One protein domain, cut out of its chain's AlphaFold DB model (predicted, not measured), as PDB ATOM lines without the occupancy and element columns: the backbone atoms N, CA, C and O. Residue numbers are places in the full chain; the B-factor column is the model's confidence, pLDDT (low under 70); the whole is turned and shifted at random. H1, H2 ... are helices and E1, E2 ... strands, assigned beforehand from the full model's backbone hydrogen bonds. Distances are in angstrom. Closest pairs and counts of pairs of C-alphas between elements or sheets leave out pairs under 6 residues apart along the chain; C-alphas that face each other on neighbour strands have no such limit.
ATOM      1  N   THR A  21     121.303   5.279 215.739       89.62
ATOM      2  CA  THR A  21     122.375   4.270 215.812       89.62
ATOM      3  C   THR A  21     123.733   4.834 215.382       89.62
ATOM      4  O   THR A  21     124.766   4.451 215.933       89.62
ATOM      5  N   GLY A  22     123.740   5.746 214.410       90.44
ATOM      6  CA  GLY A  22     124.914   6.225 213.691       90.44
ATOM      7  C   GLY A  22     125.550   5.165 212.780       90.44
ATOM      8  O   GLY A  22     124.964   4.137 212.422       90.44
ATOM      9  N   GLY A  23     126.803   5.417 212.394       88.88
ATOM     10  CA  GLY A  23     127.628   4.485 211.627       88.88
ATOM     11  C   GLY A  23     127.368   4.514 210.117       88.88
ATOM     12  O   GLY A  23     126.477   5.188 209.608       88.88
ATOM     13  N   ASN A  24     128.191   3.785 209.352       87.50
ATOM     14  CA  ASN A  24     128.210   3.855 207.881       87.50
ATOM     15  C   ASN A  24     128.291   5.301 207.337       87.50
ATOM     16  O   ASN A  24     127.693   5.589 206.304       87.50
ATOM     17  N   GLY A  25     128.991   6.195 208.043       89.31
ATOM     18  CA  GLY A  25     129.131   7.617 207.708       89.31
ATOM     19  C   GLY A  25     128.067   8.550 208.305       89.31
ATOM     20  O   GLY A  25     128.232   9.759 208.215       89.31
ATOM     21  N   ARG A  26     127.017   8.021 208.947       94.06
ATOM     22  CA  ARG A  26     126.037   8.827 209.693       94.06
ATOM     23  C   ARG A  26     126.544   9.136 211.098       94.06
ATOM     24  O   ARG A  26     127.163   8.281 211.740       94.06
ATOM     25  N   LEU A  27     126.253  10.341 211.567       95.50
ATOM     26  CA  LEU A  27     126.455  10.755 212.947       95.50
ATOM     27  C   LEU A  27     125.405  10.075 213.831       95.50
ATOM     28  O   LEU A  27     124.261   9.876 213.413       95.50
ATOM     29  N   LYS A  28     125.803   9.702 215.045       95.75
ATOM     30  CA  LYS A  28     124.864   9.210 216.051       95.75
ATOM     31  C   LYS A  28     124.155  10.407 216.683       95.75
ATOM     32  O   LYS A  28     124.820  11.385 217.008       95.75
ATOM     33  N   ALA A  29     122.839  10.324 216.847       96.38
ATOM     34  CA  ALA A  29     122.072  11.348 217.547       96.38
ATOM     35  C   ALA A  29     122.529  11.474 219.010       96.38
ATOM     36  O   ALA A  29     122.719  10.471 219.707       96.38
ATOM     37  N   GLU A  30     122.680  12.714 219.462       97.69
ATOM     38  CA  GLU A  30     122.853  13.075 220.865       97.69
ATOM     39  C   GLU A  30     121.550  13.673 221.383       97.69
ATOM     40  O   GLU A  30     120.745  14.171 220.597       97.69
ATOM     41  N   TYR A  31     121.317  13.598 222.693       98.06
ATOM     42  CA  TYR A  31     120.024  13.941 223.275       98.06
ATOM     43  C   TYR A  31     120.179  14.867 224.476       98.06
ATOM     44  O   TYR A  31     120.951  14.579 225.392       98.06
ATOM     45  N   VAL A  32     119.376  15.928 224.508       98.00
ATOM     46  CA  VAL A  32     119.132  16.725 225.710       98.00
ATOM     47  C   VAL A  32     118.213  15.909 226.612       98.00
ATOM     48  O   VAL A  32     117.076  15.609 226.244       98.00
ATOM     49  N   ALA A  33     118.721  15.486 227.768       96.88
ATOM     50  CA  ALA A  33     117.951  14.689 228.717       96.88
ATOM     51  C   ALA A  33     116.763  15.486 229.271       96.88
ATOM     52  O   ALA A  33     116.893  16.668 229.565       96.88
ATOM     53  N   ASP A  34     115.620  14.813 229.433       94.94
ATOM     54  CA  ASP A  34     114.399  15.369 230.032       94.94
ATOM     55  C   ASP A  34     113.837  16.645 229.373       94.94
ATOM     56  O   ASP A  34     112.998  17.307 229.980       94.94
ATOM     57  N   ALA A  35     114.235  16.940 228.132       95.94
ATOM     58  CA  ALA A  35     113.763  18.095 227.371       95.94
ATOM     59  C   ALA A  35     112.259  18.051 227.064       95.94
ATOM     60  O   ALA A  35     111.652  19.097 226.931       95.94
ATOM     61  N   LEU A  36     111.653  16.861 226.979       95.19
ATOM     62  CA  LEU A  36     110.220  16.724 226.722       95.19
ATOM     63  C   LEU A  36     109.435  16.660 228.039       95.19
ATOM     64  O   LEU A  36     109.582  15.710 228.837       95.19
ATOM     65  N   HIS A  37     108.559  17.645 228.234       95.06
ATOM     66  CA  HIS A  37     107.447  17.569 229.173       95.06
ATOM     67  C   HIS A  37     106.195  17.018 228.468       95.06
ATOM     68  O   HIS A  37     106.091  17.008 227.245       95.06
ATOM     69  N   PHE A  38     105.271  16.462 229.252       96.31
ATOM     70  CA  PHE A  38     104.004  15.946 228.744       96.31
ATOM     71  C   PHE A  38     102.872  16.397 229.660       96.31
ATOM     72  O   PHE A  38     102.933  16.206 230.877       96.31
ATOM     73  N   SER A  39     101.810  16.913 229.059       97.25
ATOM     74  CA  SER A  39     100.683  17.581 229.721       97.25
ATOM     75  C   SER A  39      99.831  16.663 230.604       97.25
ATOM     76  O   SER A  39      99.009  17.102 231.417       97.25
ATOM     77  N   LYS A  40      99.981  15.350 230.427       95.31
ATOM     78  CA  LYS A  40      99.302  14.291 231.181       95.31
ATOM     79  C   LYS A  40     100.253  13.125 231.419       95.31
ATOM     80  O   LYS A  40     101.388  13.121 230.953       95.31
ATOM     81  N   ASP A  41      99.764  12.118 232.148       87.75
ATOM     82  CA  ASP A  41     100.518  10.893 232.393       87.75
ATOM     83  C   ASP A  41     101.058  10.306 231.080       87.75
ATOM     84  O   ASP A  41     100.324   9.872 230.186       87.75
ATOM     85  N   LYS A  42     102.383  10.322 231.004       80.50
ATOM     86  CA  LYS A  42     103.194   9.883 229.878       80.50
ATOM     87  C   LYS A  42     103.631   8.428 230.006       80.50
ATOM     88  O   LYS A  42     104.363   7.934 229.154       80.50
ATOM     89  N   GLY A  43     103.293   7.748 231.102       89.00
ATOM     90  CA  GLY A  43     103.857   6.446 231.433       89.00
ATOM     91  C   GLY A  43     105.384   6.432 231.284       89.00
ATOM     92  O   GLY A  43     106.111   7.246 231.862       89.00
ATOM     93  N   LYS A  44     105.878   5.509 230.455       91.75
ATOM     94  CA  LYS A  44     107.310   5.288 230.204       91.75
ATOM     95  C   LYS A  44     107.800   5.908 228.890       91.75
ATOM     96  O   LYS A  44     108.786   5.437 228.330       91.75
ATOM     97  N   LEU A  45     107.120   6.940 228.390       95.31
ATOM     98  CA  LEU A  45     107.579   7.656 227.201       95.31
ATOM     99  C   LEU A  45     108.977   8.248 227.397       95.31
ATOM    100  O   LEU A  45     109.305   8.772 228.474       95.31
ATOM    101  N   ALA A  46     109.762   8.147 226.321       95.81
ATOM    102  CA  ALA A  46     111.060   8.780 226.159       95.81
ATOM    103  C   ALA A  46     110.942  10.294 226.375       95.81
ATOM    104  O   ALA A  46     109.943  10.905 225.995       95.81
ATOM    105  N   ARG A  47     111.953  10.885 227.017       95.62
ATOM    106  CA  ARG A  47     111.971  12.318 227.351       95.62
ATOM    107  C   ARG A  47     113.165  13.070 226.788       95.62
ATOM    108  O   ARG A  47     113.183  14.294 226.831       95.62
ATOM    109  N   GLY A  48     114.183  12.345 226.332       97.25
ATOM    110  CA  GLY A  48     115.334  12.968 225.706       97.25
ATOM    111  C   GLY A  48     114.966  13.424 224.305       97.25
ATOM    112  O   GLY A  48     114.364  12.647 223.563       97.25
ATOM    113  N   LEU A  49     115.346  14.645 223.946       97.69
ATOM    114  CA  LEU A  49     115.138  15.209 222.614       97.69
ATOM    115  C   LEU A  49     116.473  15.340 221.888       97.69
ATOM    116  O   LEU A  49     117.459  15.757 222.489       97.69
ATOM    117  N   SER A  50     116.515  14.977 220.607       97.75
ATOM    118  CA  SER A  50     117.732  15.084 219.802       97.75
ATOM    119  C   SER A  50     118.252  16.528 219.758       97.75
ATOM    120  O   SER A  50     117.494  17.459 219.468       97.75
ATOM    121  N   THR A  51     119.552  16.713 220.001       98.06
ATOM    122  CA  THR A  51     120.214  18.031 219.967       98.06
ATOM    123  C   THR A  51     120.061  18.706 218.609       98.06
ATOM    124  O   THR A  51     119.886  19.916 218.547       98.06
ATOM    125  N   ALA A  52     119.985  17.925 217.525       97.19
ATOM    126  CA  ALA A  52     119.747  18.446 216.181       97.19
ATOM    127  C   ALA A  52     118.424  19.222 216.044       97.19
ATOM    128  O   ALA A  52     118.337  20.084 215.179       97.19
ATOM    129  N   PHE A  53     117.408  18.929 216.866       97.69
ATOM    130  CA  PHE A  53     116.143  19.677 216.891       97.69
ATOM    131  C   PHE A  53     116.162  20.781 217.958       97.69
ATOM    132  O   PHE A  53     115.758  21.912 217.686       97.69
ATOM    133  N   ALA A  54     116.707  20.490 219.144       97.38
ATOM    134  CA  ALA A  54     116.846  21.481 220.213       97.38
ATOM    135  C   ALA A  54     117.678  22.704 219.777       97.38
ATOM    136  O   ALA A  54     117.321  23.837 220.088       97.38
ATOM    137  N   GLU A  55     118.731  22.494 218.987       97.56
ATOM    138  CA  GLU A  55     119.660  23.537 218.529       97.56
ATOM    139  C   GLU A  55     119.314  24.115 217.149       97.56
ATOM    140  O   GLU A  55     119.942  25.081 216.723       97.56
ATOM    141  N   ALA A  56     118.336  23.552 216.433       98.00
ATOM    142  CA  ALA A  56     117.967  24.052 215.111       98.00
ATOM    143  C   ALA A  56     117.415  25.484 215.180       98.00
ATOM    144  O   ALA A  56     116.633  25.804 216.077       98.00
ATOM    145  N   ASP A  57     117.747  26.311 214.185       98.31
ATOM    146  CA  ASP A  57     117.084  27.604 213.968       98.31
ATOM    147  C   ASP A  57     115.665  27.415 213.408       98.31
ATOM    148  O   ASP A  57     114.745  28.157 213.740       98.31
ATOM    149  N   TYR A  58     115.489  26.409 212.547       98.12
ATOM    150  CA  TYR A  58     114.208  26.017 211.969       98.12
ATOM    151  C   TYR A  58     114.224  24.541 211.559       98.12
ATOM    152  O   TYR A  58     115.277  23.948 211.313       98.12
ATOM    153  N   VAL A  59     113.035  23.960 211.424       98.38
ATOM    154  CA  VAL A  59     112.828  22.570 211.018       98.38
ATOM    155  C   VAL A  59     112.008  22.515 209.729       98.38
ATOM    156  O   VAL A  59     111.059  23.274 209.531       98.38
ATOM    157  N   ILE A  60     112.380  21.589 208.843       98.38
ATOM    158  CA  ILE A  60     111.538  21.126 207.735       98.38
ATOM    159  C   ILE A  60     111.170  19.679 208.042       98.38
ATOM    160  O   ILE A  60     112.052  18.829 208.173       98.38
ATOM    161  N   ASN A  61     109.877  19.396 208.158       98.31
ATOM    162  CA  ASN A  61     109.377  18.069 208.497       98.31
ATOM    163  C   ASN A  61     108.797  17.398 207.242       98.31
ATOM    164  O   ASN A  61     107.961  17.977 206.556       98.31
ATOM    165  N   MET A  62     109.251  16.183 206.925       97.75
ATOM    166  CA  MET A  62     108.796  15.422 205.760       97.75
ATOM    167  C   MET A  62     108.355  14.018 206.169       97.75
ATOM    168  O   MET A  62     109.157  13.237 206.683       97.75
ATOM    169  N   ALA A  63     107.091  13.679 205.928       96.75
ATOM    170  CA  ALA A  63     106.521  12.361 206.199       96.75
ATOM    171  C   ALA A  63     106.214  11.582 204.912       96.75
ATOM    172  O   ALA A  63     106.274  12.117 203.809       96.75
ATOM    173  N   LEU A  64     105.881  10.299 205.057       94.81
ATOM    174  CA  LEU A  64     105.343   9.458 203.980       94.81
ATOM    175  C   LEU A  64     103.818   9.433 204.076       94.81
ATOM    176  O   LEU A  64     103.316   9.382 205.180       94.81
ATOM    177  N   LEU A  65     103.073   9.361 202.974       95.31
ATOM    178  CA  LEU A  65     101.611   9.212 203.006       95.31
ATOM    179  C   LEU A  65     101.203   7.750 203.261       95.31
ATOM    180  O   LEU A  65     101.021   6.983 202.308       95.31
ATOM    181  N   LYS A  66     101.103   7.314 204.524       94.31
ATOM    182  CA  LYS A  66     100.816   5.900 204.839       94.31
ATOM    183  C   LYS A  66      99.824   5.676 205.972       94.31
ATOM    184  O   LYS A  66      99.792   6.433 206.931       94.31
ATOM    185  N   GLY A  67      99.104   4.559 205.916       92.38
ATOM    186  CA  GLY A  67      98.377   4.011 207.064       92.38
ATOM    187  C   GLY A  67      99.276   3.314 208.089       92.38
ATOM    188  O   GLY A  67     100.429   2.984 207.799       92.38
ATOM    189  N   HIS A  68      98.764   3.069 209.296       92.12
ATOM    190  CA  HIS A  68      99.497   2.416 210.380       92.12
ATOM    191  C   HIS A  68      98.582   1.691 211.381       92.12
ATOM    192  O   HIS A  68      97.803   2.302 212.102       92.12
ATOM    193  N   VAL A  69      98.775   0.379 211.542       84.75
ATOM    194  CA  VAL A  69      98.049  -0.413 212.554       84.75
ATOM    195  C   VAL A  69      98.410   0.055 213.972       84.75
ATOM    196  O   VAL A  69      99.590   0.191 214.293       84.75
ATOM    197  N   GLY A  70      97.415   0.291 214.822       76.50
ATOM    198  CA  GLY A  70      97.549   0.671 216.233       76.50
ATOM    199  C   GLY A  70      97.839   2.150 216.498       76.50
ATOM    200  O   GLY A  70      97.910   2.542 217.656       76.50
ATOM    201  N   GLN A  71      98.040   2.954 215.453       79.75
ATOM    202  CA  GLN A  71      98.370   4.381 215.542       79.75
ATOM    203  C   GLN A  71      97.939   5.115 214.261       79.75
ATOM    204  O   GLN A  71      98.672   5.976 213.770       79.75
ATOM    205  N   GLU A  72      96.809   4.693 213.690       87.50
ATOM    206  CA  GLU A  72      96.080   5.362 212.605       87.50
ATOM    207  C   GLU A  72      96.867   5.523 211.294       87.50
ATOM    208  O   GLU A  72      96.824   4.672 210.405       87.50
ATOM    209  N   VAL A  73      97.590   6.631 211.162       93.56
ATOM    210  CA  VAL A  73      98.342   7.034 209.979       93.56
ATOM    211  C   VAL A  73      99.795   7.305 210.350       93.56
ATOM    212  O   VAL A  73     100.177   7.423 211.512       93.56
ATOM    213  N   THR A  74     100.655   7.342 209.349       92.69
ATOM    214  CA  THR A  74     102.023   7.834 209.453       92.69
ATOM    215  C   THR A  74     102.054   9.103 208.642       92.69
ATOM    216  O   THR A  74     102.087   8.998 207.431       92.69
ATOM    217  N   LEU A  75     101.975  10.259 209.293       96.88
ATOM    218  CA  LEU A  75     102.078  11.576 208.663       96.88
ATOM    219  C   LEU A  75     103.022  12.456 209.503       96.88
ATOM    220  O   LEU A  75     103.824  11.934 210.288       96.88
ATOM    221  N   CYS A  76     102.979  13.770 209.326       97.75
ATOM    222  CA  CYS A  76     103.965  14.691 209.867       97.75
ATOM    223  C   CYS A  76     104.011  14.735 211.398       97.75
ATOM    224  O   CYS A  76     105.110  14.699 211.966       97.75
ATOM    225  N   GLY A  77     102.862  14.727 212.080       95.56
ATOM    226  CA  GLY A  77     102.798  14.711 213.545       95.56
ATOM    227  C   GLY A  77     103.492  13.492 214.165       95.56
ATOM    228  O   GLY A  77     104.016  13.554 215.278       95.56
ATOM    229  N   LYS A  78     103.585  12.383 213.419       94.56
ATOM    230  CA  LYS A  78     104.199  11.138 213.894       94.56
ATOM    231  C   LYS A  78     105.720  11.128 213.836       94.56
ATOM    232  O   LYS A  78     106.347  10.404 214.613       94.56
ATOM    233  N   ASN A  79     106.321  11.945 212.970       95.69
ATOM    234  CA  ASN A  79     107.777  12.040 212.851       95.69
ATOM    235  C   ASN A  79     108.443  12.444 214.171       95.69
ATOM    236  O   ASN A  79     109.552  11.991 214.461       95.69
ATOM    237  N   TRP A  80     107.750  13.225 215.002       96.19
ATOM    238  CA  TRP A  80     108.284  13.721 216.266       96.19
ATOM    239  C   TRP A  80     108.691  12.629 217.241       96.19
ATOM    240  O   TRP A  80     109.704  12.765 217.923       96.19
ATOM    241  N   TYR A  81     107.996  11.494 217.235       95.44
ATOM    242  CA  TYR A  81     108.370  10.365 218.077       95.44
ATOM    243  C   TYR A  81     109.792   9.856 217.779       95.44
ATOM    244  O   TYR A  81     110.539   9.500 218.692       95.44
ATOM    245  N   GLY A  82     110.205   9.898 216.507       94.56
ATOM    246  CA  GLY A  82     111.544   9.504 216.062       94.56
ATOM    247  C   GLY A  82     112.661  10.480 216.447       94.56
ATOM    248  O   GLY A  82     113.832  10.126 216.334       94.56
ATOM    249  N   THR A  83     112.322  11.683 216.915       96.12
ATOM    250  CA  THR A  83     113.302  12.681 217.388       96.12
ATOM    251  C   THR A  83     113.749  12.438 218.828       96.12
ATOM    252  O   THR A  83     114.695  13.066 219.307       96.12
ATOM    253  N   THR A  84     113.078  11.516 219.518       96.88
ATOM    254  CA  THR A  84     113.301  11.233 220.932       96.88
ATOM    255  C   THR A  84     114.380  10.170 221.143       96.88
ATOM    256  O   THR A  84     114.782   9.465 220.211       96.88
ATOM    257  N   ASN A  85     114.853  10.020 222.380       96.19
ATOM    258  CA  ASN A  85     115.835   9.002 222.767       96.19
ATOM    259  C   ASN A  85     115.237   7.588 222.923       96.19
ATOM    260  O   ASN A  85     115.612   6.844 223.829       96.19
ATOM    261  N   ILE A  86     114.294   7.230 222.050       95.69
ATOM    262  CA  ILE A  86     113.738   5.879 221.938       95.69
ATOM    263  C   ILE A  86     114.843   4.839 221.703       95.69
ATOM    264  O   ILE A  86     115.876   5.126 221.103       95.69
ATOM    265  N   ASP A  87     114.636   3.612 222.171       94.12
ATOM    266  CA  ASP A  87     115.579   2.508 221.990       94.12
ATOM    267  C   ASP A  87     115.560   2.028 220.527       94.12
ATOM    268  O   ASP A  87     114.528   2.062 219.848       94.12
ATOM    269  N   ALA A  88     116.710   1.568 220.032       89.12
ATOM    270  CA  ALA A  88     116.813   0.968 218.703       89.12
ATOM    271  C   ALA A  88     115.998  -0.336 218.596       89.12
ATOM    272  O   ALA A  88     115.527  -0.690 217.514       89.12
ATOM    273  N   ASP A  89     115.815  -1.039 219.715       91.75
ATOM    274  CA  ASP A  89     114.855  -2.125 219.850       91.75
ATOM    275  C   ASP A  89     113.455  -1.560 220.123       91.75
ATOM    276  O   ASP A  89     113.107  -1.180 221.245       91.75
ATOM    277  N   TRP A  90     112.627  -1.547 219.079       88.75
ATOM    278  CA  TRP A  90     111.276  -0.996 219.133       88.75
ATOM    279  C   TRP A  90     110.369  -1.675 220.169       88.75
ATOM    280  O   TRP A  90     109.412  -1.049 220.626       88.75
ATOM    281  N   HIS A  91     110.670  -2.907 220.596       92.00
ATOM    282  CA  HIS A  91     109.900  -3.608 221.628       92.00
ATOM    283  C   HIS A  91     110.024  -2.971 223.019       92.00
ATOM    284  O   HIS A  91     109.192  -3.233 223.889       92.00
ATOM    285  N   LYS A  92     111.043  -2.135 223.243       94.62
ATOM    286  CA  LYS A  92     111.254  -1.410 224.505       94.62
ATOM    287  C   LYS A  92     110.631  -0.018 224.508       94.62
ATOM    288  O   LYS A  92     110.659   0.668 225.528       94.62
ATOM    289  N   ASN A  93     110.087   0.403 223.372       94.62
ATOM    290  CA  ASN A  93     109.515   1.722 223.195       94.62
ATOM    291  C   ASN A  93     108.029   1.724 223.558       94.62
ATOM    292  O   ASN A  93     107.283   0.790 223.259       94.62
ATOM    293  N   HIS A  94     107.591   2.795 224.211       94.12
ATOM    294  CA  HIS A  94     106.232   2.941 224.717       94.12
ATOM    295  C   HIS A  94     105.439   3.924 223.862       94.12
ATOM    296  O   HIS A  94     105.968   4.935 223.435       94.12
ATOM    297  N   HIS A  95     104.154   3.660 223.647       92.50
ATOM    298  CA  HIS A  95     103.296   4.481 222.783       92.50
ATOM    299  C   HIS A  95     102.040   4.941 223.531       92.50
ATOM    300  O   HIS A  95     100.927   4.885 223.016       92.50
ATOM    301  N   ASN A  96     102.205   5.371 224.785       93.31
ATOM    302  CA  ASN A  96     101.104   5.863 225.608       93.31
ATOM    303  C   ASN A  96     100.419   7.074 224.951       93.31
ATOM    304  O   ASN A  96     101.069   8.086 224.700       93.31
ATOM    305  N   ASN A  97      99.105   6.979 224.722       93.56
ATOM    306  CA  ASN A  97      98.266   8.057 224.177       93.56
ATOM    307  C   ASN A  97      98.623   8.497 222.742       93.56
ATOM    308  O   ASN A  97      98.438   9.659 222.386       93.56
ATOM    309  N   PHE A  98      99.129   7.571 221.924       92.50
ATOM    310  CA  PHE A  98      99.316   7.771 220.478       92.50
ATOM    311  C   PHE A  98      98.123   7.273 219.656       92.50
ATOM    312  O   PHE A  98      98.045   7.546 218.465       92.50
ATOM    313  N   ASP A  99      97.226   6.523 220.287       90.75
ATOM    314  CA  ASP A  99      96.030   5.934 219.706       90.75
ATOM    315  C   ASP A  99      94.773   6.671 220.174       90.75
ATOM    316  O   ASP A  99      94.645   7.063 221.343       90.75
ATOM    317  N   GLN A 100      93.815   6.826 219.273       88.75
ATOM    318  CA  GLN A 100      92.466   7.235 219.609       88.75
ATOM    319  C   GLN A 100      91.761   6.240 220.535       88.75
ATOM    320  O   GLN A 100      92.068   5.050 220.612       88.75
ATOM    321  N   ASP A 101      90.722   6.723 221.210       90.81
ATOM    322  CA  ASP A 101      89.767   5.837 221.858       90.81
ATOM    323  C   ASP A 101      88.866   5.182 220.797       90.81
ATOM    324  O   ASP A 101      88.239   5.859 219.981       90.81
ATOM    325  N   ARG A 102      88.757   3.848 220.821       88.69
ATOM    326  CA  ARG A 102      87.971   3.080 219.834       88.69
ATOM    327  C   ARG A 102      86.463   3.342 219.888       88.69
ATOM    328  O   ARG A 102      85.747   2.939 218.975       88.69
ATOM    329  N   GLN A 103      85.972   3.978 220.948       91.50
ATOM    330  CA  GLN A 103      84.579   4.396 221.106       91.50
ATOM    331  C   GLN A 103      84.401   5.887 220.771       91.50
ATOM    332  O   GLN A 103      83.316   6.424 220.978       91.50
ATOM    333  N   GLY A 104      85.450   6.559 220.282       90.25
ATOM    334  CA  GLY A 104      85.430   7.976 219.926       90.25
ATOM    335  C   GLY A 104      85.454   8.915 221.131       90.25
ATOM    336  O   GLY A 104      85.197  10.110 220.980       90.25
ATOM    337  N   LYS A 105      85.741   8.417 222.342       94.44
ATOM    338  CA  LYS A 105      85.791   9.279 223.528       94.44
ATOM    339  C   LYS A 105      87.000  10.216 223.454       94.44
ATOM    340  O   LYS A 105      88.122   9.751 223.244       94.44
ATOM    341  N   PRO A 106      86.821  11.529 223.676       93.25
ATOM    342  CA  PRO A 106      87.954  12.433 223.775       93.25
ATOM    343  C   PRO A 106      88.924  12.004 224.884       93.25
ATOM    344  O   PRO A 106      88.538  11.867 226.044       93.25
ATOM    345  N   LYS A 107      90.198  11.835 224.529       94.50
ATOM    346  CA  LYS A 107      91.314  11.597 225.454       94.50
ATOM    347  C   LYS A 107      92.470  12.546 225.145       94.50
ATOM    348  O   LYS A 107      92.471  13.227 224.117       94.50
ATOM    349  N   TYR A 108      93.421  12.615 226.067       96.38
ATOM    350  CA  TYR A 108      94.723  13.226 225.816       96.38
ATOM    351  C   TYR A 108      95.432  12.499 224.666       96.38
ATOM    352  O   TYR A 108      95.371  11.270 224.601       96.38
ATOM    353  N   MET A 109      96.082  13.259 223.781       95.38
ATOM    354  CA  MET A 109      96.856  12.741 222.652       95.38
ATOM    355  C   MET A 109      98.279  13.295 222.721       95.38
ATOM    356  O   MET A 109      98.472  14.505 222.624       95.38
ATOM    357  N   THR A 110      99.272  12.413 222.836       96.19
ATOM    358  CA  THR A 110     100.690  12.791 222.978       96.19
ATOM    359  C   THR A 110     101.208  13.602 221.790       96.19
ATOM    360  O   THR A 110     102.065  14.464 221.956       96.19
ATOM    361  N   PHE A 111     100.667  13.375 220.589       96.00
ATOM    362  CA  PHE A 111     101.050  14.140 219.400       96.00
ATOM    363  C   PHE A 111     100.858  15.650 219.560       96.00
ATOM    364  O   PHE A 111     101.640  16.401 218.993       96.00
ATOM    365  N   VAL A 112      99.868  16.096 220.339       97.62
ATOM    366  CA  VAL A 112      99.597  17.529 220.517       97.62
ATOM    367  C   VAL A 112     100.736  18.213 221.272       97.62
ATOM    368  O   VAL A 112     101.146  19.295 220.866       97.62
ATOM    369  N   ASP A 113     101.313  17.559 222.287       98.00
ATOM    370  CA  ASP A 113     102.490  18.094 222.981       98.00
ATOM    371  C   ASP A 113     103.679  18.207 222.026       98.00
ATOM    372  O   ASP A 113     104.317  19.249 221.951       98.00
ATOM    373  N   PHE A 114     103.938  17.179 221.211       97.62
ATOM    374  CA  PHE A 114     105.014  17.246 220.218       97.62
ATOM    375  C   PHE A 114     104.801  18.331 219.158       97.62
ATOM    376  O   PHE A 114     105.754  18.996 218.757       97.62
ATOM    377  N   MET A 115     103.566  18.505 218.689       98.12
ATOM    378  CA  MET A 115     103.222  19.525 217.699       98.12
ATOM    379  C   MET A 115     103.253  20.944 218.277       98.12
ATOM    380  O   MET A 115     103.400  21.885 217.508       98.12
ATOM    381  N   GLY A 116     103.111  21.109 219.594       97.94
ATOM    382  CA  GLY A 116     103.158  22.409 220.266       97.94
ATOM    383  C   GLY A 116     104.494  22.758 220.922       97.94
ATOM    384  O   GLY A 116     104.636  23.877 221.395       97.94
ATOM    385  N   HIS A 117     105.449  21.828 220.980       98.19
ATOM    386  CA  HIS A 117     106.711  22.030 221.698       98.19
ATOM    387  C   HIS A 117     107.637  23.029 220.982       98.19
ATOM    388  O   HIS A 117     107.824  22.949 219.759       98.19
ATOM    389  N   GLU A 118     108.296  23.892 221.764       97.12
ATOM    390  CA  GLU A 118     109.189  24.968 221.313       97.12
ATOM    391  C   GLU A 118     110.332  24.489 220.397       97.12
ATOM    392  O   GLU A 118     110.742  25.187 219.472       97.12
ATOM    393  N   TYR A 119     110.852  23.274 220.602       97.62
ATOM    394  CA  TYR A 119     111.959  22.728 219.809       97.62
ATOM    395  C   TYR A 119     111.504  21.899 218.606       97.62
ATOM    396  O   TYR A 119     112.337  21.492 217.794       97.62
ATOM    397  N   LEU A 120     110.204  21.620 218.494       97.81
ATOM    398  CA  LEU A 120     109.639  20.739 217.479       97.81
ATOM    399  C   LEU A 120     108.697  21.513 216.558       97.81
ATOM    400  O   LEU A 120     109.137  22.085 215.557       97.81
ATOM    401  N   GLY A 121     107.402  21.528 216.875       97.12
ATOM    402  CA  GLY A 121     106.393  22.140 216.023       97.12
ATOM    403  C   GLY A 121     106.570  23.646 215.865       97.12
ATOM    404  O   GLY A 121     106.489  24.124 214.737       97.12
ATOM    405  N   GLU A 122     106.919  24.377 216.931       95.88
ATOM    406  CA  GLU A 122     107.087  25.841 216.874       95.88
ATOM    407  C   GLU A 122     108.249  26.266 215.956       95.88
ATOM    408  O   GLU A 122     108.157  27.265 215.244       95.88
ATOM    409  N   LYS A 123     109.319  25.462 215.887       97.19
ATOM    410  CA  LYS A 123     110.437  25.671 214.951       97.19
ATOM    411  C   LYS A 123     110.150  25.204 213.527       97.19
ATOM    412  O   LYS A 123     110.976  25.429 212.637       97.19
ATOM    413  N   THR A 124     109.040  24.513 213.275       98.31
ATOM    414  CA  THR A 124     108.775  23.944 211.952       98.31
ATOM    415  C   THR A 124     108.164  24.981 211.025       98.31
ATOM    416  O   THR A 124     107.031  25.409 211.207       98.31
ATOM    417  N   ILE A 125     108.906  25.348 209.982       98.00
ATOM    418  CA  ILE A 125     108.486  26.389 209.030       98.00
ATOM    419  C   ILE A 125     107.805  25.825 207.780       98.00
ATOM    420  O   ILE A 125     107.160  26.565 207.034       98.00
ATOM    421  N   LEU A 126     108.005  24.532 207.508       98.19
ATOM    422  CA  LEU A 126     107.489  23.862 206.322       98.19
ATOM    423  C   LEU A 126     107.309  22.367 206.573       98.19
ATOM    424  O   LEU A 126     108.212  21.680 207.060       98.19
ATOM    425  N   TRP A 127     106.150  21.873 206.164       98.44
ATOM    426  CA  TRP A 127     105.746  20.484 206.263       98.44
ATOM    427  C   TRP A 127     105.552  19.905 204.869       98.44
ATOM    428  O   TRP A 127     104.965  20.555 204.002       98.44
ATOM    429  N   PHE A 128     106.023  18.680 204.660       98.44
ATOM    430  CA  PHE A 128     105.849  17.930 203.426       98.44
ATOM    431  C   PHE A 128     105.297  16.537 203.698       98.44
ATOM    432  O   PHE A 128     105.727  15.857 204.629       98.44
ATOM    433  N   ILE A 129     104.442  16.058 202.800       98.25
ATOM    434  CA  ILE A 129     104.066  14.645 202.750       98.25
ATOM    435  C   ILE A 129     104.423  14.087 201.373       98.25
ATOM    436  O   ILE A 129     103.904  14.528 200.345       98.25
ATOM    437  N   ASP A 130     105.314  13.097 201.363       95.94
ATOM    438  CA  ASP A 130     105.657  12.292 200.194       95.94
ATOM    439  C   ASP A 130     104.534  11.291 199.909       95.94
ATOM    440  O   ASP A 130     104.363  10.277 200.595       95.94
ATOM    441  N   GLY A 131     103.764  11.597 198.870       94.25
ATOM    442  CA  GLY A 131     102.720  10.751 198.320       94.25
ATOM    443  C   GLY A 131     103.132  10.051 197.027       94.25
ATOM    444  O   GLY A 131     102.246   9.590 196.313       94.25
ATOM    445  N   LEU A 132     104.424   9.947 196.680       93.06
ATOM    446  CA  LEU A 132     104.850   9.284 195.436       93.06
ATOM    447  C   LEU A 132     104.299   7.857 195.353       93.06
ATOM    448  O   LEU A 132     103.804   7.435 194.308       93.06
ATOM    449  N   TYR A 133     104.331   7.159 196.491       92.38
ATOM    450  CA  TYR A 133     103.844   5.794 196.664       92.38
ATOM    451  C   TYR A 133     102.974   5.663 197.921       92.38
ATOM    452  O   TYR A 133     103.238   4.819 198.783       92.38
ATOM    453  N   GLY A 134     101.962   6.528 198.049       92.69
ATOM    454  CA  GLY A 134     101.037   6.476 199.181       92.69
ATOM    455  C   GLY A 134     100.431   5.078 199.353       92.69
ATOM    456  O   GLY A 134     100.056   4.445 198.363       92.69
ATOM    457  N   SER A 135     100.372   4.560 200.583       91.88
ATOM    458  CA  SER A 135     100.028   3.149 200.806       91.88
ATOM    459  C   SER A 135      99.202   2.905 202.062       91.88
ATOM    460  O   SER A 135      99.366   3.566 203.084       91.88
ATOM    461  N   ARG A 136      98.349   1.880 202.001       90.44
ATOM    462  CA  ARG A 136      97.496   1.452 203.114       90.44
ATOM    463  C   ARG A 136      98.283   1.021 204.355       90.44
ATOM    464  O   ARG A 136      97.800   1.190 205.467       90.44
ATOM    465  N   ASN A 137      99.465   0.435 204.176       88.50
ATOM    466  CA  ASN A 137     100.234  -0.169 205.264       88.50
ATOM    467  C   ASN A 137     101.531   0.603 205.530       88.50
ATOM    468  O   ASN A 137     102.176   1.106 204.609       88.50
ATOM    469  N   VAL A 138     101.957   0.627 206.796       86.69
ATOM    470  CA  VAL A 138     103.211   1.277 207.211       86.69
ATOM    471  C   VAL A 138     104.436   0.602 206.583       86.69
ATOM    472  O   VAL A 138     105.348   1.266 206.077       86.69
ATOM    473  N   GLY A 139     104.440  -0.731 206.590       84.31
ATOM    474  CA  GLY A 139     105.543  -1.568 206.138       84.31
ATOM    475  C   GLY A 139     105.228  -2.339 204.861       84.31
ATOM    476  O   GLY A 139     104.072  -2.495 204.474       84.31
ATOM    477  N   GLY A 140     106.289  -2.864 204.250       81.12
ATOM    478  CA  GLY A 140     106.219  -3.636 203.013       81.12
ATOM    479  C   GLY A 140     106.450  -2.799 201.758       81.12
ATOM    480  O   GLY A 140     106.692  -1.590 201.815       81.12
ATOM    481  N   GLU A 141     106.420  -3.485 200.619       82.38
ATOM    482  CA  GLU A 141     106.428  -2.842 199.307       82.38
ATOM    483  C   GLU A 141     105.181  -1.962 199.161       82.38
ATOM    484  O   GLU A 141     104.122  -2.329 199.682       82.38
ATOM    485  N   PRO A 142     105.267  -0.808 198.477       80.19
ATOM    486  CA  PRO A 142     104.080  -0.022 198.205       80.19
ATOM    487  C   PRO A 142     103.050  -0.863 197.457       80.19
ATOM    488  O   PRO A 142     103.312  -1.373 196.368       80.19
ATOM    489  N   VAL A 143     101.873  -1.006 198.056       74.88
ATOM    490  CA  VAL A 143     100.735  -1.708 197.464       74.88
ATOM    491  C   VAL A 143      99.579  -0.745 197.249       74.88
ATOM    492  O   VAL A 143      99.375   0.173 198.047       74.88
ATOM    493  N   GLY A 144      98.810  -1.014 196.192       69.12
ATOM    494  CA  GLY A 144      97.576  -0.303 195.875       69.12
ATOM    495  C   GLY A 144      97.822   0.969 195.075       69.12
ATOM    496  O   GLY A 144      97.995   2.036 195.652       69.12
ATOM    497  N   ARG A 145      97.783   0.857 193.740       87.50
ATOM    498  CA  ARG A 145      97.561   2.029 192.881       87.50
ATOM    499  C   ARG A 145      96.236   2.687 193.268       87.50
ATOM    500  O   ARG A 145      95.309   1.996 193.693       87.50
ATOM    501  N   TRP A 146      96.157   4.001 193.129       92.75
ATOM    502  CA  TRP A 146      95.051   4.776 193.667       92.75
ATOM    503  C   TRP A 146      93.931   4.894 192.644       92.75
ATOM    504  O   TRP A 146      94.117   5.434 191.556       92.75
ATOM    505  N   SER A 147      92.756   4.383 192.995       93.31
ATOM    506  CA  SER A 147      91.535   4.503 192.197       93.31
ATOM    507  C   SER A 147      90.894   5.887 192.319       93.31
ATOM    508  O   SER A 147      90.170   6.302 191.415       93.31
ATOM    509  N   LEU A 148      91.165   6.607 193.412       92.56
ATOM    510  CA  LEU A 148      90.648   7.947 193.664       92.56
ATOM    511  C   LEU A 148      91.061   8.912 192.530       92.56
ATOM    512  O   LEU A 148      92.251   9.012 192.220       92.56
ATOM    513  N   PRO A 149      90.134   9.660 191.902       90.38
ATOM    514  CA  PRO A 149      90.507  10.692 190.937       90.38
ATOM    515  C   PRO A 149      91.396  11.768 191.588       90.38
ATOM    516  O   PRO A 149      91.144  12.124 192.741       90.38
ATOM    517  N   PRO A 150      92.393  12.335 190.887       89.00
ATOM    518  CA  PRO A 150      92.700  12.157 189.466       89.00
ATOM    519  C   PRO A 150      93.651  10.984 189.163       89.00
ATOM    520  O   PRO A 150      94.114  10.863 188.030       89.00
ATOM    521  N   PHE A 151      93.965  10.134 190.147       91.69
ATOM    522  CA  PHE A 151      94.986   9.093 190.010       91.69
ATOM    523  C   PHE A 151      94.533   7.922 189.133       91.69
ATOM    524  O   PHE A 151      95.357   7.353 188.431       91.69
ATOM    525  N   ASN A 152      93.232   7.605 189.093       91.81
ATOM    526  CA  ASN A 152      92.621   6.723 188.086       91.81
ATOM    527  C   ASN A 152      93.363   5.382 187.864       91.81
ATOM    528  O   ASN A 152      93.640   4.989 186.731       91.81
ATOM    529  N   ASN A 153      93.644   4.665 188.954       93.44
ATOM    530  CA  ASN A 153      94.418   3.419 189.015       93.44
ATOM    531  C   ASN A 153      95.910   3.570 188.663       93.44
ATOM    532  O   ASN A 153      96.532   2.612 188.196       93.44
ATOM    533  N   GLU A 154      96.503   4.730 188.944       93.00
ATOM    534  CA  GLU A 154      97.948   4.979 188.898       93.00
ATOM    535  C   GLU A 154      98.526   5.293 190.285       93.00
ATOM    536  O   GLU A 154      97.820   5.352 191.293       93.00
ATOM    537  N   TRP A 155      99.848   5.433 190.358       92.31
ATOM    538  CA  TRP A 155     100.503   5.943 191.560       92.31
ATOM    539  C   TRP A 155     100.138   7.412 191.788       92.31
ATOM    540  O   TRP A 155     100.010   8.150 190.807       92.31
ATOM    541  N   PRO A 156     100.019   7.873 193.048       91.94
ATOM    542  CA  PRO A 156      99.609   9.249 193.286       91.94
ATOM    543  C   PRO A 156     100.634  10.256 192.777       91.94
ATOM    544  O   PRO A 156     100.253  11.365 192.413       91.94
ATOM    545  N   CYS A 157     101.925   9.885 192.743       92.88
ATOM    546  CA  CYS A 157     103.007  10.716 192.203       92.88
ATOM    547  C   CYS A 157     102.964  12.159 192.739       92.88
ATOM    548  O   CYS A 157     103.235  13.111 192.010       92.88
ATOM    549  N   SER A 158     102.568  12.311 194.005       92.75
ATOM    550  CA  SER A 158     102.198  13.595 194.599       92.75
ATOM    551  C   SER A 158     103.153  13.989 195.718       92.75
ATOM    552  O   SER A 158     103.685  13.138 196.428       92.75
ATOM    553  N   LEU A 159     103.338  15.295 195.888       95.56
ATOM    554  CA  LEU A 159     104.008  15.901 197.032       95.56
ATOM    555  C   LEU A 159     103.067  16.963 197.598       95.56
ATOM    556  O   LEU A 159     102.686  17.882 196.873       95.56
ATOM    557  N   PHE A 160     102.713  16.835 198.870       96.88
ATOM    558  CA  PHE A 160     101.928  17.837 199.591       96.88
ATOM    559  C   PHE A 160     102.871  18.744 200.367       96.88
ATOM    560  O   PHE A 160     103.897  18.271 200.855       96.88
ATOM    561  N   ALA A 161     102.526  20.024 200.485       97.12
ATOM    562  CA  ALA A 161     103.297  21.006 201.231       97.12
ATOM    563  C   ALA A 161     102.362  21.965 201.973       97.12
ATOM    564  O   ALA A 161     101.315  22.327 201.441       97.12
ATOM    565  N   SER A 162     102.747  22.384 203.177       97.06
ATOM    566  CA  SER A 162     101.987  23.334 203.996       97.06
ATOM    567  C   SER A 162     102.895  24.023 205.007       97.06
ATOM    568  O   SER A 162     103.907  23.461 205.425       97.06
ATOM    569  N   GLN A 163     102.510  25.219 205.444       96.44
ATOM    570  CA  GLN A 163     103.090  25.855 206.633       96.44
ATOM    571  C   GLN A 163     102.295  25.537 207.910       96.44
ATOM    572  O   GLN A 163     102.784  25.778 209.006       96.44
ATOM    573  N   ASP A 164     101.108  24.947 207.772       97.44
ATOM    574  CA  ASP A 164     100.268  24.462 208.865       97.44
ATOM    575  C   ASP A 164     100.364  22.928 208.946       97.44
ATOM    576  O   ASP A 164      99.983  22.212 208.007       97.44
ATOM    577  N   GLY A 165     100.909  22.439 210.064       97.19
ATOM    578  CA  GLY A 165     101.122  21.016 210.327       97.19
ATOM    579  C   GLY A 165      99.841  20.238 210.647       97.19
ATOM    580  O   GLY A 165      99.794  19.036 210.406       97.19
ATOM    581  N   VAL A 166      98.792  20.901 211.144       98.19
ATOM    582  CA  VAL A 166      97.476  20.275 211.353       98.19
ATOM    583  C   VAL A 166      96.770  20.119 210.009       98.19
ATOM    584  O   VAL A 166      96.283  19.036 209.687       98.19
ATOM    585  N   ALA A 167      96.782  21.169 209.185       97.94
ATOM    586  CA  ALA A 167      96.109  21.169 207.892       97.94
ATOM    587  C   ALA A 167      96.694  20.126 206.926       97.94
ATOM    588  O   ALA A 167      95.945  19.424 206.247       97.94
ATOM    589  N   ILE A 168      98.026  19.980 206.863       98.12
ATOM    590  CA  ILE A 168      98.650  19.013 205.942       98.12
ATOM    591  C   ILE A 168      98.331  17.567 206.312       98.12
ATOM    592  O   ILE A 168      98.082  16.746 205.426       98.12
ATOM    593  N   ASP A 169      98.297  17.265 207.608       98.00
ATOM    594  CA  ASP A 169      97.965  15.934 208.089       98.00
ATOM    595  C   ASP A 169      96.464  15.652 207.933       98.00
ATOM    596  O   ASP A 169      96.102  14.526 207.597       98.00
ATOM    597  N   ALA A 170      95.597  16.664 208.067       97.69
ATOM    598  CA  ALA A 170      94.172  16.552 207.740       97.69
ATOM    599  C   ALA A 170      93.954  16.209 206.258       97.69
ATOM    600  O   ALA A 170      93.242  15.256 205.937       97.69
ATOM    601  N   VAL A 171      94.645  16.912 205.355       97.69
ATOM    602  CA  VAL A 171      94.613  16.622 203.913       97.69
ATOM    603  C   VAL A 171      95.146  15.216 203.628       97.69
ATOM    604  O   VAL A 171      94.510  14.440 202.913       97.69
ATOM    605  N   GLY A 172      96.297  14.850 204.199       97.38
ATOM    606  CA  GLY A 172      96.873  13.513 204.045       97.38
ATOM    607  C   GLY A 172      95.933  12.407 204.536       97.38
ATOM    608  O   GLY A 172      95.789  11.371 203.878       97.38
ATOM    609  N   LEU A 173      95.247  12.644 205.655       97.06
ATOM    610  CA  LEU A 173      94.257  11.734 206.211       97.06
ATOM    611  C   LEU A 173      93.059  11.558 205.271       97.06
ATOM    612  O   LEU A 173      92.707  10.420 204.964       97.06
ATOM    613  N   ASP A 174      92.481  12.645 204.760       97.25
ATOM    614  CA  ASP A 174      91.343  12.603 203.833       97.25
ATOM    615  C   ASP A 174      91.639  11.751 202.590       97.25
ATOM    616  O   ASP A 174      90.826  10.912 202.178       97.25
ATOM    617  N   PHE A 175      92.845  11.902 202.033       96.69
ATOM    618  CA  PHE A 175      93.326  11.084 200.924       96.69
ATOM    619  C   PHE A 175      93.449   9.598 201.296       96.69
ATOM    620  O   PHE A 175      92.976   8.743 200.542       96.69
ATOM    621  N   LEU A 176      94.048   9.275 202.448       95.38
ATOM    622  CA  LEU A 176      94.216   7.890 202.899       95.38
ATOM    623  C   LEU A 176      92.880   7.207 203.200       95.38
ATOM    624  O   LEU A 176      92.651   6.101 202.717       95.38
ATOM    625  N   VAL A 177      91.993   7.862 203.952       94.69
ATOM    626  CA  VAL A 177      90.675   7.321 204.328       94.69
ATOM    627  C   VAL A 177      89.809   7.101 203.090       94.69
ATOM    628  O   VAL A 177      89.125   6.086 202.980       94.69
ATOM    629  N   SER A 178      89.871   8.018 202.122       95.31
ATOM    630  CA  SER A 178      89.068   7.914 200.901       95.31
ATOM    631  C   SER A 178      89.581   6.850 199.937       95.31
ATOM    632  O   SER A 178      88.786   6.201 199.259       95.31
ATOM    633  N   GLN A 179      90.900   6.646 199.871       94.25
ATOM    634  CA  GLN A 179      91.486   5.585 199.053       94.25
ATOM    635  C   GLN A 179      91.385   4.204 199.723       94.25
ATOM    636  O   GLN A 179      91.203   3.195 199.037       94.25
ATOM    637  N   PHE A 180      91.523   4.145 201.046       92.69
ATOM    638  CA  PHE A 180      91.594   2.913 201.828       92.69
ATOM    639  C   PHE A 180      90.617   2.968 203.015       92.69
ATOM    640  O   PHE A 180      91.048   3.014 204.170       92.69
ATOM    641  N   PRO A 181      89.295   2.923 202.766       91.50
ATOM    642  CA  PRO A 181      88.291   3.033 203.829       91.50
ATOM    643  C   PRO A 181      88.320   1.857 204.816       91.50
ATOM    644  O   PRO A 181      87.739   1.935 205.892       91.50
ATOM    645  N   ASP A 182      88.989   0.758 204.463       89.69
ATOM    646  CA  ASP A 182      89.173  -0.427 205.297       89.69
ATOM    647  C   ASP A 182      90.550  -0.469 205.991       89.69
ATOM    648  O   ASP A 182      90.945  -1.500 206.543       89.69
ATOM    649  N   MET A 183      91.321   0.623 205.953       89.94
ATOM    650  CA  MET A 183      92.580   0.754 206.691       89.94
ATOM    651  C   MET A 183      92.383   0.458 208.187       89.94
ATOM    652  O   MET A 183      91.344   0.750 208.779       89.94
ATOM    653  N   ALA A 184      93.386  -0.165 208.808       86.88
ATOM    654  CA  ALA A 184      93.333  -0.466 210.234       86.88
ATOM    655  C   ALA A 184      93.237   0.821 211.063       86.88
ATOM    656  O   ALA A 184      93.880   1.813 210.732       86.88
ATOM    657  N   ASP A 185      92.443   0.774 212.137       87.19
ATOM    658  CA  ASP A 185      92.250   1.883 213.081       87.19
ATOM    659  C   ASP A 185      91.894   3.219 212.385       87.19
ATOM    660  O   ASP A 185      92.267   4.294 212.842       87.19
ATOM    661  N   VAL A 186      91.150   3.151 211.270       88.31
ATOM    662  CA  VAL A 186      90.691   4.327 210.507       88.31
ATOM    663  C   VAL A 186      89.633   5.144 211.254       88.31
ATOM    664  O   VAL A 186      89.547   6.359 211.093       88.31
ATOM    665  N   ASN A 187      88.829   4.502 212.100       90.38
ATOM    666  CA  ASN A 187      87.795   5.194 212.864       90.38
ATOM    667  C   ASN A 187      88.432   6.150 213.877       90.38
ATOM    668  O   ASN A 187      89.277   5.730 214.669       90.38
ATOM    669  N   TYR A 188      87.975   7.405 213.872       92.94
ATOM    670  CA  TYR A 188      88.459   8.489 214.738       92.94
ATOM    671  C   TYR A 188      89.960   8.792 214.594       92.94
ATOM    672  O   TYR A 188      90.571   9.294 215.537       92.94
ATOM    673  N   SER A 189      90.543   8.478 213.430       92.44
ATOM    674  CA  SER A 189      91.955   8.731 213.092       92.44
ATOM    675  C   SER A 189      92.309  10.209 212.880       92.44
ATOM    676  O   SER A 189      93.467  10.595 212.763       92.44
ATOM    677  N   ASP A 190      91.293  11.060 212.867       94.81
ATOM    678  CA  ASP A 190      91.375  12.513 212.943       94.81
ATOM    679  C   ASP A 190      91.557  13.019 214.380       94.81
ATOM    680  O   ASP A 190      91.700  14.221 214.617       94.81
ATOM    681  N   SER A 191      91.546  12.116 215.367       94.69
ATOM    682  CA  SER A 191      91.481  12.484 216.771       94.69
ATOM    683  C   SER A 191      92.572  13.463 217.150       94.69
ATOM    684  O   SER A 191      92.235  14.509 217.691       94.69
ATOM    685  N   TYR A 192      93.846  13.163 216.902       95.50
ATOM    686  CA  TYR A 192      94.926  14.060 217.321       95.50
ATOM    687  C   TYR A 192      94.859  15.429 216.629       95.50
ATOM    688  O   TYR A 192      95.161  16.426 217.279       95.50
ATOM    689  N   LEU A 193      94.374  15.496 215.385       97.44
ATOM    690  CA  LEU A 193      94.215  16.741 214.631       97.44
ATOM    691  C   LEU A 193      93.133  17.633 215.231       97.44
ATOM    692  O   LEU A 193      93.374  18.816 215.455       97.44
ATOM    693  N   ILE A 194      91.986  17.055 215.603       96.88
ATOM    694  CA  ILE A 194      90.929  17.782 216.320       96.88
ATOM    695  C   ILE A 194      91.473  18.355 217.636       96.88
ATOM    696  O   ILE A 194      91.164  19.491 217.989       96.88
ATOM    697  N   LYS A 195      92.277  17.583 218.385       96.75
ATOM    698  CA  LYS A 195      92.838  18.065 219.663       96.75
ATOM    699  C   LYS A 195      93.940  19.105 219.442       96.75
ATOM    700  O   LYS A 195      94.056  19.985 220.281       96.75
ATOM    701  N   ALA A 196      94.714  19.022 218.361       97.81
ATOM    702  CA  ALA A 196      95.736  20.010 218.017       97.81
ATOM    703  C   ALA A 196      95.112  21.346 217.575       97.81
ATOM    704  O   ALA A 196      95.503  22.403 218.065       97.81
ATOM    705  N   ALA A 197      94.087  21.299 216.719       98.06
ATOM    706  CA  ALA A 197      93.354  22.490 216.287       98.06
ATOM    707  C   ALA A 197      92.614  23.187 217.437       98.06
ATOM    708  O   ALA A 197      92.419  24.398 217.404       98.06
ATOM    709  N   LEU A 198      92.217  22.428 218.461       98.00
ATOM    710  CA  LEU A 198      91.506  22.915 219.643       98.00
ATOM    711  C   LEU A 198      92.365  22.808 220.911       98.00
ATOM    712  O   LEU A 198      91.826  22.516 221.974       98.00
ATOM    713  N   ALA A 199      93.689  22.954 220.834       98.06
ATOM    714  CA  ALA A 199      94.553  22.703 221.995       98.06
ATOM    715  C   ALA A 199      94.279  23.658 223.179       98.06
ATOM    716  O   ALA A 199      94.441  23.260 224.334       98.06
ATOM    717  N   ASP A 200      93.763  24.859 222.907       97.19
ATOM    718  CA  ASP A 200      93.295  25.841 223.895       97.19
ATOM    719  C   ASP A 200      91.928  25.509 224.518       97.19
ATOM    720  O   ASP A 200      91.591  26.001 225.598       97.19
ATOM    721  N   ASN A 201      91.142  24.652 223.867       97.25
ATOM    722  CA  ASN A 201      89.831  24.201 224.327       97.25
ATOM    723  C   ASN A 201      89.608  22.714 224.007       97.25
ATOM    724  O   ASN A 201      88.632  22.320 223.357       97.25
ATOM    725  N   ALA A 202      90.552  21.875 224.442       95.88
ATOM    726  CA  ALA A 202      90.605  20.486 224.017       95.88
ATOM    727  C   ALA A 202      89.336  19.722 224.438       95.88
ATOM    728  O   ALA A 202      88.996  19.724 225.624       95.88
ATOM    729  N   PRO A 203      88.684  18.952 223.541       94.00
ATOM    730  CA  PRO A 203      87.483  18.181 223.885       94.00
ATOM    731  C   PRO A 203      87.671  17.165 225.024       94.00
ATOM    732  O   PRO A 203      86.701  16.717 225.629       94.00
ATOM    733  N   SER A 204      88.917  16.780 225.324       94.25
ATOM    734  CA  SER A 204      89.268  15.910 226.453       94.25
ATOM    735  C   SER A 204      89.393  16.646 227.794       94.25
ATOM    736  O   SER A 204      89.644  16.009 228.816       94.25
ATOM    737  N   GLY A 205      89.278  17.979 227.803       96.12
ATOM    738  CA  GLY A 205      89.566  18.833 228.957       96.12
ATOM    739  C   GLY A 205      91.053  18.901 229.320       96.12
ATOM    740  O   GLY A 205      91.403  19.330 230.422       96.12
ATOM    741  N   THR A 206      91.940  18.434 228.436       97.19
ATOM    742  CA  THR A 206      93.384  18.529 228.661       97.19
ATOM    743  C   THR A 206      93.842  19.970 228.503       97.19
ATOM    744  O   THR A 206      93.478  20.634 227.542       97.19
ATOM    745  N   LYS A 207      94.655  20.433 229.453       97.94
ATOM    746  CA  LYS A 207      95.402  21.682 229.344       97.94
ATOM    747  C   LYS A 207      96.779  21.317 228.814       97.94
ATOM    748  O   LYS A 207      97.524  20.678 229.551       97.94
ATOM    749  N   TYR A 208      97.046  21.618 227.548       98.31
ATOM    750  CA  TYR A 208      98.326  21.288 226.938       98.31
ATOM    751  C   TYR A 208      99.376  22.341 227.304       98.31
ATOM    752  O   TYR A 208      99.159  23.519 227.048       98.31
ATOM    753  N   ASP A 209     100.464  21.904 227.926       98.06
ATOM    754  CA  ASP A 209     101.624  22.660 228.404       98.06
ATOM    755  C   ASP A 209     102.879  21.801 228.141       98.06
ATOM    756  O   ASP A 209     103.356  21.109 229.044       98.06
ATOM    757  N   PRO A 210     103.361  21.734 226.886       97.00
ATOM    758  CA  PRO A 210     104.437  20.822 226.492       97.00
ATOM    759  C   PRO A 210     105.811  21.187 227.061       97.00
ATOM    760  O   PRO A 210     106.716  20.363 226.971       97.00
ATOM    761  N   GLU A 211     105.948  22.368 227.671       96.62
ATOM    762  CA  GLU A 211     107.175  22.830 228.333       96.62
ATOM    763  C   GLU A 211     107.100  22.681 229.863       96.62
ATOM    764  O   GLU A 211     108.119  22.640 230.556       96.62
ATOM    765  N   GLY A 212     105.890  22.547 230.418       95.75
ATOM    766  CA  GLY A 212     105.659  22.485 231.859       95.75
ATOM    767  C   GLY A 212     105.953  23.808 232.571       95.75
ATOM    768  O   GLY A 212     106.272  23.803 233.764       95.75
ATOM    769  N   ASP A 213     105.887  24.928 231.850       96.56
ATOM    770  CA  ASP A 213     106.191  26.274 232.344       96.56
ATOM    771  C   ASP A 213     104.924  27.066 232.733       96.56
ATOM    772  O   ASP A 213     105.003  28.196 233.227       96.56
ATOM    773  N   GLY A 214     103.746  26.454 232.571       96.81
ATOM    774  CA  GLY A 214     102.441  27.047 232.832       96.81
ATOM    775  C   GLY A 214     101.843  27.799 231.641       96.81
ATOM    776  O   GLY A 214     100.716  28.296 231.759       96.81
ATOM    777  N   LYS A 215     102.545  27.891 230.504       97.38
ATOM    778  CA  LYS A 215     102.040  28.503 229.275       97.38
ATOM    779  C   LYS A 215     101.275  27.463 228.462       97.38
ATOM    780  O   LYS A 215     101.837  26.611 227.784       97.38
ATOM    781  N   LEU A 216      99.950  27.570 228.505       98.12
ATOM    782  CA  LEU A 216      99.090  26.670 227.743       98.12
ATOM    783  C   LEU A 216      99.162  26.955 226.238       98.12
ATOM    784  O   LEU A 216      99.271  28.111 225.822       98.12
ATOM    785  N   LEU A 217      99.030  25.899 225.436       98.38
ATOM    786  CA  LEU A 217      98.956  26.000 223.982       98.38
ATOM    787  C   LEU A 217      97.711  26.765 223.519       98.38
ATOM    788  O   LEU A 217      96.621  26.618 224.074       98.38
ATOM    789  N   SER A 218      97.885  27.542 222.449       97.50
ATOM    790  CA  SER A 218      96.798  27.990 221.574       97.50
ATOM    791  C   SER A 218      96.444  26.899 220.559       97.50
ATOM    792  O   SER A 218      97.110  25.866 220.499       97.50
ATOM    793  N   SER A 219      95.447  27.142 219.701       97.38
ATOM    794  CA  SER A 219      95.287  26.360 218.468       97.38
ATOM    795  C   SER A 219      96.623  26.226 217.722       97.38
ATOM    796  O   SER A 219      97.357  27.210 217.582       97.38
ATOM    797  N   LEU A 220      96.941  25.003 217.283       97.81
ATOM    798  CA  LEU A 220      98.181  24.681 216.564       97.81
ATOM    799  C   LEU A 220      98.034  24.743 215.039       97.81
ATOM    800  O   LEU A 220      98.999  24.496 214.320       97.81
ATOM    801  N   GLY A 221      96.829  25.022 214.549       96.75
ATOM    802  CA  GLY A 221      96.515  25.019 213.131       96.75
ATOM    803  C   GLY A 221      95.063  24.660 212.872       96.75
ATOM    804  O   GLY A 221      94.253  24.497 213.788       96.75
ATOM    805  N   VAL A 222      94.736  24.517 211.599       96.88
ATOM    806  CA  VAL A 222      93.360  24.359 211.140       96.88
ATOM    807  C   VAL A 222      93.069  22.899 210.868       96.88
ATOM    808  O   VAL A 222      93.788  22.225 210.134       96.88
ATOM    809  N   PHE A 223      91.955  22.424 211.416       96.88
ATOM    810  CA  PHE A 223      91.418  21.114 211.092       96.88
ATOM    811  C   PHE A 223      90.059  21.242 210.412       96.88
ATOM    812  O   PHE A 223      89.101  21.756 210.990       96.88
ATOM    813  N   GLU A 224      89.974  20.711 209.198       96.50
ATOM    814  CA  GLU A 224      88.745  20.561 208.432       96.50
ATOM    815  C   GLU A 224      88.841  19.281 207.597       96.50
ATOM    816  O   GLU A 224      89.936  18.857 207.231       96.50
ATOM    817  N   HIS A 225      87.691  18.713 207.248       96.75
ATOM    818  CA  HIS A 225      87.598  17.738 206.166       96.75
ATOM    819  C   HIS A 225      87.160  18.432 204.882       96.75
ATOM    820  O   HIS A 225      86.405  19.413 204.920       96.75
ATOM    821  N   TRP A 226      87.555  17.882 203.736       97.00
ATOM    822  CA  TRP A 226      86.952  18.293 202.473       97.00
ATOM    823  C   TRP A 226      85.449  17.971 202.422       97.00
ATOM    824  O   TRP A 226      84.911  17.181 203.200       97.00
ATOM    825  N   ASN A 227      84.739  18.553 201.460       95.88
ATOM    826  CA  ASN A 227      83.314  18.301 201.260       95.88
ATOM    827  C   ASN A 227      82.986  16.856 200.830       95.88
ATOM    828  O   ASN A 227      81.986  16.302 201.284       95.88
ATOM    829  N   ASN A 228      83.770  16.264 199.925       95.31
ATOM    830  CA  ASN A 228      83.617  14.889 199.442       95.31
ATOM    831  C   ASN A 228      84.868  14.429 198.651       95.31
ATOM    832  O   ASN A 228      85.597  15.268 198.117       95.31
ATOM    833  N   PRO A 229      85.096  13.109 198.491       93.44
ATOM    834  CA  PRO A 229      86.280  12.572 197.810       93.44
ATOM    835  C   PRO A 229      86.313  12.802 196.291       93.44
ATOM    836  O   PRO A 229      87.307  12.450 195.657       93.44
ATOM    837  N   THR A 230      85.266  13.360 195.678       92.31
ATOM    838  CA  THR A 230      85.278  13.729 194.253       92.31
ATOM    839  C   THR A 230      85.833  15.138 194.094       92.31
ATOM    840  O   THR A 230      86.893  15.296 193.483       92.31
ATOM    841  N   ASP A 231      85.172  16.118 194.713       94.31
ATOM    842  CA  ASP A 231      85.481  17.543 194.570       94.31
ATOM    843  C   ASP A 231      86.706  17.966 195.393       94.31
ATOM    844  O   ASP A 231      87.473  18.816 194.945       94.31
ATOM    845  N   LYS A 232      86.919  17.348 196.567       95.94
ATOM    846  CA  LYS A 232      88.069  17.581 197.464       95.94
ATOM    847  C   LYS A 232      88.255  19.057 197.833       95.94
ATOM    848  O   LYS A 232      89.375  19.561 197.870       95.94
ATOM    849  N   GLN A 233      87.145  19.757 198.063       96.44
ATOM    850  CA  GLN A 233      87.140  21.183 198.374       96.44
ATOM    851  C   GLN A 233      87.034  21.403 199.880       96.44
ATOM    852  O   GLN A 233      86.108  20.899 200.520       96.44
ATOM    853  N   TYR A 234      87.942  22.209 200.415       97.19
ATOM    854  CA  TYR A 234      87.896  22.721 201.781       97.19
ATOM    855  C   TYR A 234      87.145  24.056 201.845       97.19
ATOM    856  O   TYR A 234      86.671  24.579 200.830       97.19
ATOM    857  N   SER A 235      86.988  24.613 203.044       95.75
ATOM    858  CA  SER A 235      86.227  25.847 203.276       95.75
ATOM    859  C   SER A 235      86.644  27.012 202.369       95.75
ATOM    860  O   SER A 235      85.770  27.666 201.789       95.75
ATOM    861  N   ARG A 236      87.949  27.236 202.175       95.38
ATOM    862  CA  ARG A 236      88.470  28.330 201.348       95.38
ATOM    863  C   ARG A 236      88.271  28.079 199.856       95.38
ATOM    864  O   ARG A 236      87.876  28.999 199.145       95.38
ATOM    865  N   ASN A 237      88.386  26.825 199.400       96.19
ATOM    866  CA  ASN A 237      88.008  26.446 198.029       96.19
ATOM    867  C   ASN A 237      86.525  26.761 197.726       96.19
ATOM    868  O   ASN A 237      86.161  26.979 196.572       96.19
ATOM    869  N   LEU A 238      85.664  26.771 198.753       95.12
ATOM    870  CA  LEU A 238      84.227  27.060 198.662       95.12
ATOM    871  C   LEU A 238      83.877  28.542 198.899       95.12
ATOM    872  O   LEU A 238      82.693  28.875 198.988       95.12
ATOM    873  N   GLY A 239      84.871  29.426 199.043       91.88
ATOM    874  CA  GLY A 239      84.657  30.850 199.321       91.88
ATOM    875  C   GLY A 239      84.047  31.139 200.697       91.88
ATOM    876  O   GLY A 239      83.416  32.179 200.884       91.88
TER     877      GLY A 239
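Overview. This is residues 21 to 239 of the 251 residues of the protein "DUF362 domain-containing protein" of termite gut metagenome (UniProt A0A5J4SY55). With little regular structure, the domain is a body made largely of loops, with a small, twisted mixed sheet, E1 E2 E3, as a wall at one side, H2 and H4 over one face of it, and H3 and H5 beyond them. Five named helices and three named strands, class mixed, hold 67 of 219 printed residues. The whole is compact, radius of gyration of the C-alphas 17.3 A, spans 48 by 46 by 34 A.

Along the chain. H1 is residues 51-54, from C-alpha 51 (120.214, 18.031, 219.967); E1 59-67; H2 76-83; H3 110-116; E2 124-135, 25.2 A; E3 158-162; H4 165-179; H5 191-197, to C-alpha 197 (93.354, 22.490, 216.287).

Arrangement. N 63 and O 128 are 2.9 A apart across parallel E1 and E2, N 129 and O 160 3.0 A across the hairpin E2 and E3. H4 runs along the strands, height 8.7 A. Every O i to N i+4 pair is within hydrogen-bond range in H3 and H5, 10 of 11 in H4, 0 of 4 in H2, which has 4 of 5 O i to N i+3 pairs.

Size, cuts and confidence. The printed part has no cut; residue 144 is under 70 in pLDDT.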